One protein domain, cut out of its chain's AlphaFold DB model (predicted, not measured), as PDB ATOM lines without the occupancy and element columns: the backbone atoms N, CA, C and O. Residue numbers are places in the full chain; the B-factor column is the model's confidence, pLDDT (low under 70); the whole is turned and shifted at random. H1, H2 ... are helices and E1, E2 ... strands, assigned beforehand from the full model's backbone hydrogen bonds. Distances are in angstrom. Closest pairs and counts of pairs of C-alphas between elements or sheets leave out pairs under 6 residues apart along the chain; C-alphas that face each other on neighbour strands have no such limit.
ATOM      1  N   THR A   2     237.889 197.825 185.125       96.38
ATOM      2  CA  THR A   2     237.546 196.386 185.078       96.38
ATOM      3  C   THR A   2     236.295 196.010 185.885       96.38
ATOM      4  O   THR A   2     235.386 195.419 185.323       96.38
ATOM      5  N   ARG A   3     236.158 196.445 187.151       96.88
ATOM      6  CA  ARG A   3     234.930 196.203 187.950       96.88
ATOM      7  C   ARG A   3     233.653 196.801 187.349       96.88
ATOM      8  O   ARG A   3     232.587 196.214 187.511       96.88
ATOM      9  N   LEU A   4     233.747 197.951 186.676       97.06
ATOM     10  CA  LEU A   4     232.602 198.562 185.994       97.06
ATOM     11  C   LEU A   4     232.189 197.703 184.802       97.06
ATOM     12  O   LEU A   4     231.035 197.300 184.736       97.06
ATOM     13  N   CYS A   5     233.139 197.347 183.933       97.62
ATOM     14  CA  CYS A   5     232.891 196.459 182.798       97.62
ATOM     15  C   CYS A   5     232.333 195.103 183.255       97.62
ATOM     16  O   CYS A   5     231.307 194.682 182.746       97.62
ATOM     17  N   HIS A   6     232.934 194.477 184.270       98.25
ATOM     18  CA  HIS A   6     232.449 193.231 184.873       98.25
ATOM     19  C   HIS A   6     230.991 193.350 185.349       98.25
ATOM     20  O   HIS A   6     230.166 192.487 185.062       98.25
ATOM     21  N   THR A   7     230.643 194.458 186.015       98.25
ATOM     22  CA  THR A   7     229.264 194.706 186.470       98.25
ATOM     23  C   THR A   7     228.301 194.893 185.293       98.25
ATOM     24  O   THR A   7     227.214 194.327 185.324       98.25
ATOM     25  N   VAL A   8     228.684 195.651 184.255       97.38
ATOM     26  CA  VAL A   8     227.865 195.846 183.042       97.38
ATOM     27  C   VAL A   8     227.635 194.515 182.328       97.38
ATOM     28  O   VAL A   8     226.492 194.133 182.116       97.38
ATOM     29  N   LEU A   9     228.705 193.777 182.020       97.88
ATOM     30  CA  LEU A   9     228.630 192.494 181.317       97.88
ATOM     31  C   LEU A   9     227.756 191.489 182.075       97.88
ATOM     32  O   LEU A   9     226.947 190.799 181.466       97.88
ATOM     33  N   SER A  10     227.867 191.456 183.407       97.94
ATOM     34  CA  SER A  10     227.044 190.580 184.247       97.94
ATOM     35  C   SER A  10     225.558 190.948 184.201       97.94
ATOM     36  O   SER A  10     224.717 190.056 184.160       97.94
ATOM     37  N   ARG A  11     225.213 192.246 184.180       97.25
ATOM     38  CA  ARG A  11     223.813 192.702 184.046       97.25
ATOM     39  C   ARG A  11     223.220 192.354 182.684       97.25
ATOM     40  O   ARG A  11     222.063 191.958 182.617       97.25
ATOM     41  N   GLU A  12     224.030 192.442 181.635       97.12
ATOM     42  CA  GLU A  12     223.644 192.089 180.264       97.12
ATOM     43  C   GLU A  12     223.738 190.578 179.984       97.12
ATOM     44  O   GLU A  12     223.566 190.145 178.849       97.12
ATOM     45  N   SER A  13     224.001 189.754 181.008       97.56
ATOM     46  CA  SER A  13     224.139 188.294 180.885       97.56
ATOM     47  C   SER A  13     225.192 187.846 179.859       97.56
ATOM     48  O   SER A  13     225.068 186.783 179.256       97.56
ATOM     49  N   ILE A  14     226.246 188.641 179.664       98.06
ATOM     50  CA  ILE A  14     227.371 188.290 178.795       98.06
ATOM     51  C   ILE A  14     228.346 187.434 179.597       98.06
ATOM     52  O   ILE A  14     228.858 187.868 180.628       98.06
ATOM     53  N   GLU A  15     228.640 186.227 179.119       98.19
ATOM     54  CA  GLU A  15     229.594 185.327 179.769       98.19
ATOM     55  C   GLU A  15     231.027 185.869 179.675       98.19
ATOM     56  O   GLU A  15     231.514 186.223 178.597       98.19
ATOM     57  N   HIS A  16     231.722 185.930 180.810       98.62
ATOM     58  CA  HIS A  16     233.084 186.453 180.887       98.62
ATOM     59  C   HIS A  16     233.812 185.982 182.151       98.62
ATOM     60  O   HIS A  16     233.194 185.541 183.120       98.62
ATOM     61  N   SER A  17     235.135 186.127 182.161       98.62
ATOM     62  CA  SER A  17     235.980 185.915 183.341       98.62
ATOM     63  C   SER A  17     236.914 187.100 183.541       98.62
ATOM     64  O   SER A  17     237.462 187.643 182.580       98.62
ATOM     65  N   VAL A  18     237.079 187.525 184.793       98.69
ATOM     66  CA  VAL A  18     238.001 188.606 185.148       98.69
ATOM     67  C   VAL A  18     239.346 188.006 185.517       98.69
ATOM     68  O   VAL A  18     239.396 187.009 186.226       98.69
ATOM     69  N   TYR A  19     240.425 188.627 185.059       98.69
ATOM     70  CA  TYR A  19     241.781 188.155 185.296       98.69
ATOM     71  C   TYR A  19     242.635 189.216 185.983       98.69
ATOM     72  O   TYR A  19     242.415 190.424 185.826       98.69
ATOM     73  N   ILE A  20     243.637 188.737 186.718       98.44
ATOM     74  CA  ILE A  20     244.743 189.523 187.267       98.44
ATOM     75  C   ILE A  20     246.065 188.860 186.889       98.44
ATOM     76  O   ILE A  20     246.188 187.635 186.892       98.44
ATOM     77  N   GLY A  21     247.070 189.669 186.573       97.88
ATOM     78  CA  GLY A  21     248.400 189.172 186.241       97.88
ATOM     79  C   GLY A  21     249.246 190.239 185.569       97.88
ATOM     80  O   GLY A  21     249.117 191.416 185.902       97.88
ATOM     81  N   SER A  22     250.081 189.840 184.616       96.94
ATOM     82  CA  SER A  22     250.890 190.753 183.817       96.94
ATOM     83  C   SER A  22     250.409 190.840 182.371       96.94
ATOM     84  O   SER A  22     249.795 189.926 181.813       96.94
ATOM     85  N   CYS A  23     250.684 191.985 181.754       95.81
ATOM     86  CA  CYS A  23     250.503 192.193 180.327       95.81
ATOM     87  C   CYS A  23     251.832 192.641 179.734       95.81
ATOM     88  O   CYS A  23     252.451 193.587 180.221       95.81
ATOM     89  N   ARG A  24     252.273 191.968 178.678       94.12
ATOM     90  CA  ARG A  24     253.451 192.352 177.908       94.12
ATOM     91  C   ARG A  24     253.014 192.843 176.542       94.12
ATOM     92  O   ARG A  24     252.192 192.210 175.887       94.12
ATOM     93  N   VAL A  25     253.588 193.959 176.122       92.50
ATOM     94  CA  VAL A  25     253.437 194.518 174.783       92.50
ATOM     95  C   VAL A  25     254.845 194.681 174.224       92.50
ATOM     96  O   VAL A  25     255.625 195.484 174.739       92.50
ATOM     97  N   GLU A  26     255.184 193.891 173.208       87.94
ATOM     98  CA  GLU A  26     256.559 193.761 172.704       87.94
ATOM     99  C   GLU A  26     257.558 193.454 173.841       87.94
ATOM    100  O   GLU A  26     257.504 192.392 174.463       87.94
ATOM    101  N   SER A  27     258.473 194.381 174.135       86.88
ATOM    102  CA  SER A  27     259.502 194.255 175.170       86.88
ATOM    103  C   SER A  27     259.105 194.856 176.520       86.88
ATOM    104  O   SER A  27     259.831 194.674 177.498       86.88
ATOM    105  N   GLN A  28     257.982 195.572 176.598       90.00
ATOM    106  CA  GLN A  28     257.560 196.267 177.809       90.00
ATOM    107  C   GLN A  28     256.521 195.442 178.568       90.00
ATOM    108  O   GLN A  28     255.533 194.977 178.002       90.00
ATOM    109  N   GLU A  29     256.738 195.280 179.871       91.88
ATOM    110  CA  GLU A  29     255.871 194.503 180.753       91.88
ATOM    111  C   GLU A  29     255.191 195.392 181.796       91.88
ATOM    112  O   GLU A  29     255.812 196.252 182.420       91.88
ATOM    113  N   ILE A  30     253.899 195.149 181.990       93.44
ATOM    114  CA  ILE A  30     253.060 195.733 183.028       93.44
ATOM    115  C   ILE A  30     252.818 194.613 184.048       93.44
ATOM    116  O   ILE A  30     252.038 193.705 183.761       93.44
ATOM    117  N   PRO A  31     253.484 194.636 185.215       90.75
ATOM    118  CA  PRO A  31     253.541 193.482 186.118       90.75
ATOM    119  C   PRO A  31     252.244 193.228 186.898       90.75
ATOM    120  O   PRO A  31     252.046 192.126 187.397       90.75
ATOM    121  N   LEU A  32     251.377 194.237 187.028       94.75
ATOM    122  CA  LEU A  32     250.080 194.119 187.688       94.75
ATOM    123  C   LEU A  32     249.009 194.788 186.836       94.75
ATOM    124  O   LEU A  32     248.957 196.015 186.719       94.75
ATOM    125  N   HIS A  33     248.146 193.968 186.260       96.31
ATOM    126  CA  HIS A  33     247.147 194.395 185.306       96.31
ATOM    127  C   HIS A  33     245.879 193.558 185.420       96.31
ATOM    128  O   HIS A  33     245.926 192.378 185.761       96.31
ATOM    129  N   PHE A  34     244.742 194.189 185.137       97.56
ATOM    130  CA  PHE A  34     243.428 193.558 185.186       97.56
ATOM    131  C   PHE A  34     242.757 193.669 183.825       97.56
ATOM    132  O   PHE A  34     242.619 194.775 183.297       97.56
ATOM    133  N   TRP A  35     242.249 192.554 183.319       98.25
ATOM    134  CA  TRP A  35     241.488 192.485 182.072       98.25
ATOM    135  C   TRP A  35     240.299 191.542 182.234       98.25
ATOM    136  O   TRP A  35     240.118 190.912 183.279       98.25
ATOM    137  N   ILE A  36     239.453 191.487 181.212       98.75
ATOM    138  CA  ILE A  36     238.342 190.541 181.136       98.75
ATOM    139  C   ILE A  36     238.472 189.774 179.830       98.75
ATOM    140  O   ILE A  36     238.675 190.389 178.785       98.75
ATOM    141  N   GLU A  37     238.313 188.459 179.887       98.62
ATOM    142  CA  GLU A  37     238.144 187.622 178.699       98.62
ATOM    143  C   GLU A  37     236.662 187.303 178.523       98.62
ATOM    144  O   GLU A  37     235.992 186.879 179.470       98.62
ATOM    145  N   LEU A  38     236.139 187.534 177.320       98.44
ATOM    146  CA  LEU A  38     234.774 187.154 176.976       98.44
ATOM    147  C   LEU A  38     234.718 185.665 176.615       98.44
ATOM    148  O   LEU A  38     235.664 185.104 176.051       98.44
ATOM    149  N   LEU A  39     233.596 185.031 176.942       98.00
ATOM    150  CA  LEU A  39     233.357 183.601 176.756       98.00
ATOM    151  C   LEU A  39     232.194 183.365 175.776       98.00
ATOM    152  O   LEU A  39     231.712 184.294 175.124       98.00
ATOM    153  N   GLY A  40     231.783 182.102 175.624       96.56
ATOM    154  CA  GLY A  40     230.669 181.716 174.758       96.56
ATOM    155  C   GLY A  40     230.876 182.151 173.304       96.56
ATOM    156  O   GLY A  40     231.930 181.907 172.709       96.56
ATOM    157  N   GLU A  41     229.878 182.831 172.742       95.62
ATOM    158  CA  GLU A  41     229.894 183.354 171.366       95.62
ATOM    159  C   GLU A  41     230.939 184.462 171.141       95.62
ATOM    160  O   GLU A  41     231.338 184.727 170.008       95.62
ATOM    161  N   HIS A  42     231.429 185.083 172.217       96.50
ATOM    162  CA  HIS A  42     232.412 186.167 172.177       96.50
ATOM    163  C   HIS A  42     233.828 185.700 172.540       96.50
ATOM    164  O   HIS A  42     234.711 186.519 172.803       96.50
ATOM    165  N   LYS A  43     234.074 184.385 172.541       97.44
ATOM    166  CA  LYS A  43     235.381 183.817 172.877       97.44
ATOM    167  C   LYS A  43     236.512 184.432 172.046       97.44
ATOM    168  O   LYS A  43     236.444 184.518 170.820       97.44
ATOM    169  N   GLY A  44     237.595 184.798 172.730       96.56
ATOM    170  CA  GLY A  44     238.794 185.391 172.125       96.56
ATOM    171  C   GLY A  44     238.779 186.920 172.063       96.56
ATOM    172  O   GLY A  44     239.763 187.515 171.615       96.56
ATOM    173  N   TYR A  45     237.700 187.558 172.524       98.12
ATOM    174  CA  TYR A  45     237.681 188.991 172.796       98.12
ATOM    175  C   TYR A  45     238.169 189.297 174.215       98.12
ATOM    176  O   TYR A  45     237.865 188.578 175.168       98.12
ATOM    177  N   ILE A  46     238.896 190.404 174.336       98.19
ATOM    178  CA  ILE A  46     239.421 190.957 175.581       98.19
ATOM    179  C   ILE A  46     238.806 192.338 175.799       98.19
ATOM    180  O   ILE A  46     238.680 193.122 174.857       98.19
ATOM    181  N   VAL A  47     238.452 192.641 177.050       98.31
ATOM    182  CA  VAL A  47     238.069 193.984 177.495       98.31
ATOM    183  C   VAL A  47     239.179 194.569 178.361       98.31
ATOM    184  O   VAL A  47     239.421 194.121 179.484       98.31
ATOM    185  N   ASP A  48     239.825 195.609 177.846       96.88
ATOM    186  CA  ASP A  48     240.916 196.308 178.505       96.88
ATOM    187  C   ASP A  48     241.002 197.773 178.054       96.88
ATOM    188  O   ASP A  48     241.506 198.136 176.992       96.88
ATOM    189  N   TYR A  49     240.513 198.653 178.920       93.88
ATOM    190  CA  TYR A  49     240.551 200.100 178.714       93.88
ATOM    191  C   TYR A  49     241.788 200.760 179.338       93.88
ATOM    192  O   TYR A  49     241.938 201.979 179.259       93.88
ATOM    193  N   ARG A  50     242.655 200.003 180.022       91.75
ATOM    194  CA  ARG A  50     243.782 200.567 180.780       91.75
ATOM    195  C   ARG A  50     245.122 200.325 180.109       91.75
ATOM    196  O   ARG A  50     246.028 201.105 180.384       91.75
ATOM    197  N   LEU A  51     245.242 199.345 179.213       90.38
ATOM    198  CA  LEU A  51     246.508 199.014 178.554       90.38
ATOM    199  C   LEU A  51     247.186 200.226 177.906       90.38
ATOM    200  O   LEU A  51     248.308 200.574 178.266       90.38
ATOM    201  N   GLY A  52     246.471 200.936 177.027       86.69
ATOM    202  CA  GLY A  52     247.003 202.115 176.333       86.69
ATOM    203  C   GLY A  52     247.461 203.253 177.254       86.69
ATOM    204  O   GLY A  52     248.256 204.092 176.846       86.69
ATOM    205  N   MET A  53     247.016 203.290 178.516       85.94
ATOM    206  CA  MET A  53     247.459 204.319 179.462       85.94
ATOM    207  C   MET A  53     248.893 204.112 179.946       85.94
ATOM    208  O   MET A  53     249.536 205.094 180.312       85.94
ATOM    209  N   TRP A  54     249.370 202.869 179.955       82.44
ATOM    210  CA  TRP A  54     250.721 202.513 180.390       82.44
ATOM    211  C   TRP A  54     251.752 202.620 179.262       82.44
ATOM    212  O   TRP A  54     252.940 202.755 179.532       82.44
ATOM    213  N   MET A  55     251.290 202.604 178.009       80.06
ATOM    214  CA  MET A  55     252.126 202.439 176.815       80.06
ATOM    215  C   MET A  55     252.170 203.699 175.937       80.06
ATOM    216  O   MET A  55     252.314 203.608 174.721       80.06
ATOM    217  N   ARG A  56     252.011 204.885 176.544       66.88
ATOM    218  CA  ARG A  56     251.839 206.170 175.833       66.88
ATOM    219  C   ARG A  56     252.985 206.547 174.888       66.88
ATOM    220  O   ARG A  56     252.736 207.295 173.951       66.88
ATOM    221  N   ASP A  57     254.183 206.013 175.107       67.00
ATOM    222  CA  ASP A  57     255.382 206.343 174.325       67.00
ATOM    223  C   ASP A  57     255.747 205.267 173.287       67.00
ATOM    224  O   ASP A  57     256.804 205.331 172.655       67.00
ATOM    225  N   VAL A  58     254.892 204.258 173.097       64.69
ATOM    226  CA  VAL A  58     255.155 203.181 172.140       64.69
ATOM    227  C   VAL A  58     254.644 203.587 170.753       64.69
ATOM    228  O   VAL A  58     253.486 203.950 170.582       64.69
ATOM    229  N   VAL A  59     255.509 203.491 169.737       66.81
ATOM    230  CA  VAL A  59     255.194 203.807 168.322       66.81
ATOM    231  C   VAL A  59     254.170 202.831 167.716       66.81
ATOM    232  O   VAL A  59     253.613 203.074 166.647       66.81
ATOM    233  N   ILE A  60     253.918 201.711 168.389       77.31
ATOM    234  CA  ILE A  60     253.056 200.640 167.896       77.31
ATOM    235  C   ILE A  60     251.603 200.863 168.312       77.31
ATOM    236  O   ILE A  60     251.300 201.473 169.336       77.31
ATOM    237  N   GLN A  61     250.686 200.280 167.548       83.88
ATOM    238  CA  GLN A  61     249.277 200.279 167.902       83.88
ATOM    239  C   GLN A  61     249.039 199.415 169.150       83.88
ATOM    240  O   GLN A  61     249.180 198.191 169.117       83.88
ATOM    241  N   VAL A  62     248.651 200.051 170.251       88.31
ATOM    242  CA  VAL A  62     248.275 199.374 171.497       88.31
ATOM    243  C   VAL A  62     246.754 199.217 171.527       88.31
ATOM    244  O   VAL A  62     246.052 200.212 171.320       88.31
ATOM    245  N   PRO A  63     246.213 198.005 171.753       91.62
ATOM    246  CA  PRO A  63     244.773 197.823 171.782       91.62
ATOM    247  C   PRO A  63     244.140 198.578 172.954       91.62
ATOM    248  O   PRO A  63     244.743 198.775 174.014       91.62
ATOM    249  N   HIS A  64     242.902 199.022 172.747       90.31
ATOM    250  CA  HIS A  64     242.135 199.761 173.739       90.31
ATOM    251  C   HIS A  64     240.648 199.427 173.631       90.31
ATOM    252  O   HIS A  64     240.082 199.415 172.539       90.31
ATOM    253  N   GLY A  65     240.009 199.210 174.778       94.25
ATOM    254  CA  GLY A  65     238.585 198.918 174.860       94.25
ATOM    255  C   GLY A  65     238.311 197.435 174.667       94.25
ATOM    256  O   GLY A  65     238.808 196.628 175.445       94.25
ATOM    257  N   ILE A  66     237.503 197.083 173.668       96.62
ATOM    258  CA  ILE A  66     237.129 195.697 173.370       96.62
ATOM    259  C   ILE A  66     237.777 195.295 172.051       96.62
ATOM    260  O   ILE A  66     237.552 195.941 171.029       96.62
ATOM    261  N   PHE A  67     238.580 194.237 172.060       96.62
ATOM    262  CA  PHE A  67     239.330 193.815 170.881       96.62
ATOM    263  C   PHE A  67     239.540 192.309 170.853       96.62
ATOM    264  O   PHE A  67     239.465 191.631 171.875       96.62
ATOM    265  N   LYS A  68     239.823 191.779 169.665       96.62
ATOM    266  CA  LYS A  68     240.129 190.365 169.476       96.62
ATOM    267  C   LYS A  68     241.619 190.122 169.712       96.62
ATOM    268  O   LYS A  68     242.453 190.797 169.109       96.62
ATOM    269  N   ALA A  69     241.958 189.173 170.582       94.69
ATOM    270  CA  ALA A  69     243.342 188.922 170.991       94.69
ATOM    271  C   ALA A  69     244.258 188.566 169.804       94.69
ATOM    272  O   ALA A  69     245.389 189.034 169.713       94.69
ATOM    273  N   ASP A  70     243.745 187.794 168.841       94.94
ATOM    274  CA  ASP A  70     244.490 187.342 167.656       94.94
ATOM    275  C   ASP A  70     244.919 188.469 166.697       94.94
ATOM    276  O   ASP A  70     245.827 188.273 165.882       94.94
ATOM    277  N   THR A  71     244.286 189.639 166.808       95.56
ATOM    278  CA  THR A  71     244.561 190.830 166.000       95.56
ATOM    279  C   THR A  71     245.793 191.579 166.521       95.56
ATOM    280  O   THR A  71     246.473 192.249 165.750       95.56
ATOM    281  N   PHE A  72     246.132 191.411 167.803       93.56
ATOM    282  CA  PHE A  72     247.232 192.098 168.483       93.56
ATOM    283  C   PHE A  72     248.260 191.088 169.004       93.56
ATOM    284  O   PHE A  72     248.463 190.946 170.206       93.56
ATOM    285  N   ARG A  73     248.917 190.362 168.089       91.88
ATOM    286  CA  ARG A  73     249.857 189.270 168.431       91.88
ATOM    287  C   ARG A  73     251.092 189.715 169.219       91.88
ATOM    288  O   ARG A  73     251.746 188.879 169.831       91.88
ATOM    289  N   HIS A  74     251.414 191.005 169.189       92.38
ATOM    290  CA  HIS A  74     252.476 191.619 169.987       92.38
ATOM    291  C   HIS A  74     252.076 191.876 171.445       92.38
ATOM    292  O   HIS A  74     252.899 192.355 172.223       92.38
ATOM    293  N   VAL A  75     250.826 191.582 171.814       94.50
ATOM    294  CA  VAL A  75     250.301 191.705 173.172       94.50
ATOM    295  C   VAL A  75     250.051 190.315 173.742       94.50
ATOM    296  O   VAL A  75     249.342 189.505 173.149       94.50
ATOM    297  N   SER A  76     250.604 190.042 174.919       95.44
ATOM    298  CA  SER A  76     250.391 188.788 175.639       95.44
ATOM    299  C   SER A  76     249.979 189.057 177.078       95.44
ATOM    300  O   SER A  76     250.642 189.818 177.785       95.44
ATOM    301  N   TYR A  77     248.919 188.389 177.513       97.00
ATOM    302  CA  TYR A  77     248.441 188.408 178.889       97.00
ATOM    303  C   TYR A  77     248.837 187.109 179.584       97.00
ATOM    304  O   TYR A  77     248.751 186.033 178.990       97.00
ATOM    305  N   GLN A  78     249.264 187.205 180.837       98.06
ATOM    306  CA  GLN A  78     249.555 186.050 181.674       98.06
ATOM    307  C   GLN A  78     249.009 186.295 183.072       98.06
ATOM    308  O   GLN A  78     249.350 187.287 183.707       98.06
ATOM    309  N   GLY A  79     248.181 185.385 183.569       97.94
ATOM    310  CA  GLY A  79     247.604 185.519 184.897       97.94
ATOM    311  C   GLY A  79     246.569 184.457 185.191       97.94
ATOM    312  O   GLY A  79     246.488 183.438 184.504       97.94
ATOM    313  N   GLU A  80     245.777 184.721 186.218       98.44
ATOM    314  CA  GLU A  80     244.754 183.814 186.715       98.44
ATOM    315  C   GLU A  80     243.390 184.494 186.766       98.44
ATOM    316  O   GLU A  80     243.284 185.716 186.918       98.44
ATOM    317  N   ALA A  81     242.346 183.681 186.610       98.56
ATOM    318  CA  ALA A  81     240.981 184.136 186.775       98.56
ATOM    319  C   ALA A  81     240.716 184.419 188.257       98.56
ATOM    320  O   ALA A  81     241.121 183.648 189.129       98.56
ATOM    321  N   ILE A  82     240.018 185.514 188.531       98.50
ATOM    322  CA  ILE A  82     239.655 185.936 189.877       98.50
ATOM    323  C   ILE A  82     238.184 186.312 189.960       98.50
ATOM    324  O   ILE A  82     237.612 186.901 189.041       98.50
ATOM    325  N   ASP A  83     237.610 186.059 191.130       97.81
ATOM    326  CA  ASP A  83     236.299 186.573 191.491       97.81
ATOM    327  C   ASP A  83     236.450 187.939 192.150       97.81
ATOM    328  O   ASP A  83     237.175 188.118 193.133       97.81
ATOM    329  N   ILE A  84     235.735 188.926 191.618       96.56
ATOM    330  CA  ILE A  84     235.655 190.257 192.212       96.56
ATOM    331  C   ILE A  84     234.193 190.646 192.396       96.56
ATOM    332  O   ILE A  84     233.362 190.342 191.546       96.56
ATOM    333  N   PRO A  85     233.841 191.360 193.476       96.88
ATOM    334  CA  PRO A  85     232.463 191.763 193.683       96.88
ATOM    335  C   PRO A  85     232.043 192.815 192.653       96.88
ATOM    336  O   PRO A  85     232.803 193.745 192.325       96.88
TER     337      PRO A  85
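This is residues 2 to 85 of the 103 residues of an uncharacterized protein of Acaryochloris sp. RCC1774 (UniProt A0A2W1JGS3). A strongly twisted sheet of five strands, whose long strands E1, E2 and E5 bend sharply, makes the body of this domain, with helix H1 packed on one face over E2, near one end of the long axis. Toward the other end lie short helix H2, which only grazes the sheet, and the loop after it; the sheet's two edges, E4 and E5, stay apart, leaving the sheet open. The printed part has 84 residues, with two named helices and five named strands in the order H1 E1 E2 E3 H2 E4 E5 along the chain. The sheet runs E4 - E3 - E2 - E1 - E5, all antiparallel, and the class is mixed, helices and strands. The whole is compact, with a radius of gyration of the C-alphas of 12.5 A, and its outline is elongated, spanning 37 by 23 by 18 A.

In the sheet, E2 is the longest strand, residues 28 to 38, 24.6 A from first to last C-alpha; it begins with C-alpha 28 at (257.560, 196.267, 177.809). E1, residues 16 to 25, measures 22.7 A. E5, residues 75 to 82, measures 20.6 A and ends with C-alpha 82 at (239.655, 185.936, 189.877). The two shorter strands have four residues each: E3 is residues 45 to 48 and E4 is residues 65 to 68. H1, residues 2 to 11, is 14.3 A long and begins with C-alpha 2 at (237.546, 196.386, 185.078). H2 is residues 51 to 54.

The inner strands E1 and E2 are antiparallel neighbours and form a hairpin, with N 17 and O 37 2.9 A apart and N 30 and O 23 2.8 A apart, both within hydrogen-bond range. E1 bends by 82 degrees at residue 21, E2 by 87 degrees at residue 32 and E5 by 56 degrees at residue 79. E5, an edge strand, is antiparallel to E1: C-alphas 21 and 79 face each other at 4.0 A, and N 22 and O 78 are 2.8 A apart. On the other side of E2 from E1, E3 forms a second hairpin with E2, with N 38 and O 45 2.9 A apart. E1, E2 and E3 make a meander, each strand the antiparallel neighbour of the one before. E4, the other edge strand, is antiparallel to E3, with N 46 and O 67 2.8 A apart. From edge to edge the strands' lines turn by 107 degrees. H1 is on the sheet at a height of 9.1 A and lies over E2, along the strands, at 0 degrees to E2 on the local plane; helix and sheet make two layers, a helix on one face of a sheet. The closest C-alphas of H1 and E2 are those of Thr 2 and Trp 35, 6.3 A apart. H2 only grazes the sheet with residues 51 to 54, and its closest C-alphas with E2 are those of Trp 54 and Ile 30, 7.6 A apart. H1 and H2 are apart. In H1 every O i to N i+4 pair is within hydrogen-bond range; H2 is too short for such a pair, and its one O i to N i+3 pair is within range.

The two C-alphas farthest apart are those of Ser 13 and Val 59, 36.9 A. The printed part runs from residue 2 to 85 with no cut, and C-alphas 2 and 85 are 11.0 A apart. The links H1 to E1, E1 to E2 and E3 to H2 are tight, the other three are short, and no link is long. The mean pLDDT of the printed part is 93.5; residues 56 to 59, in the link from H2 to E4, are under 70.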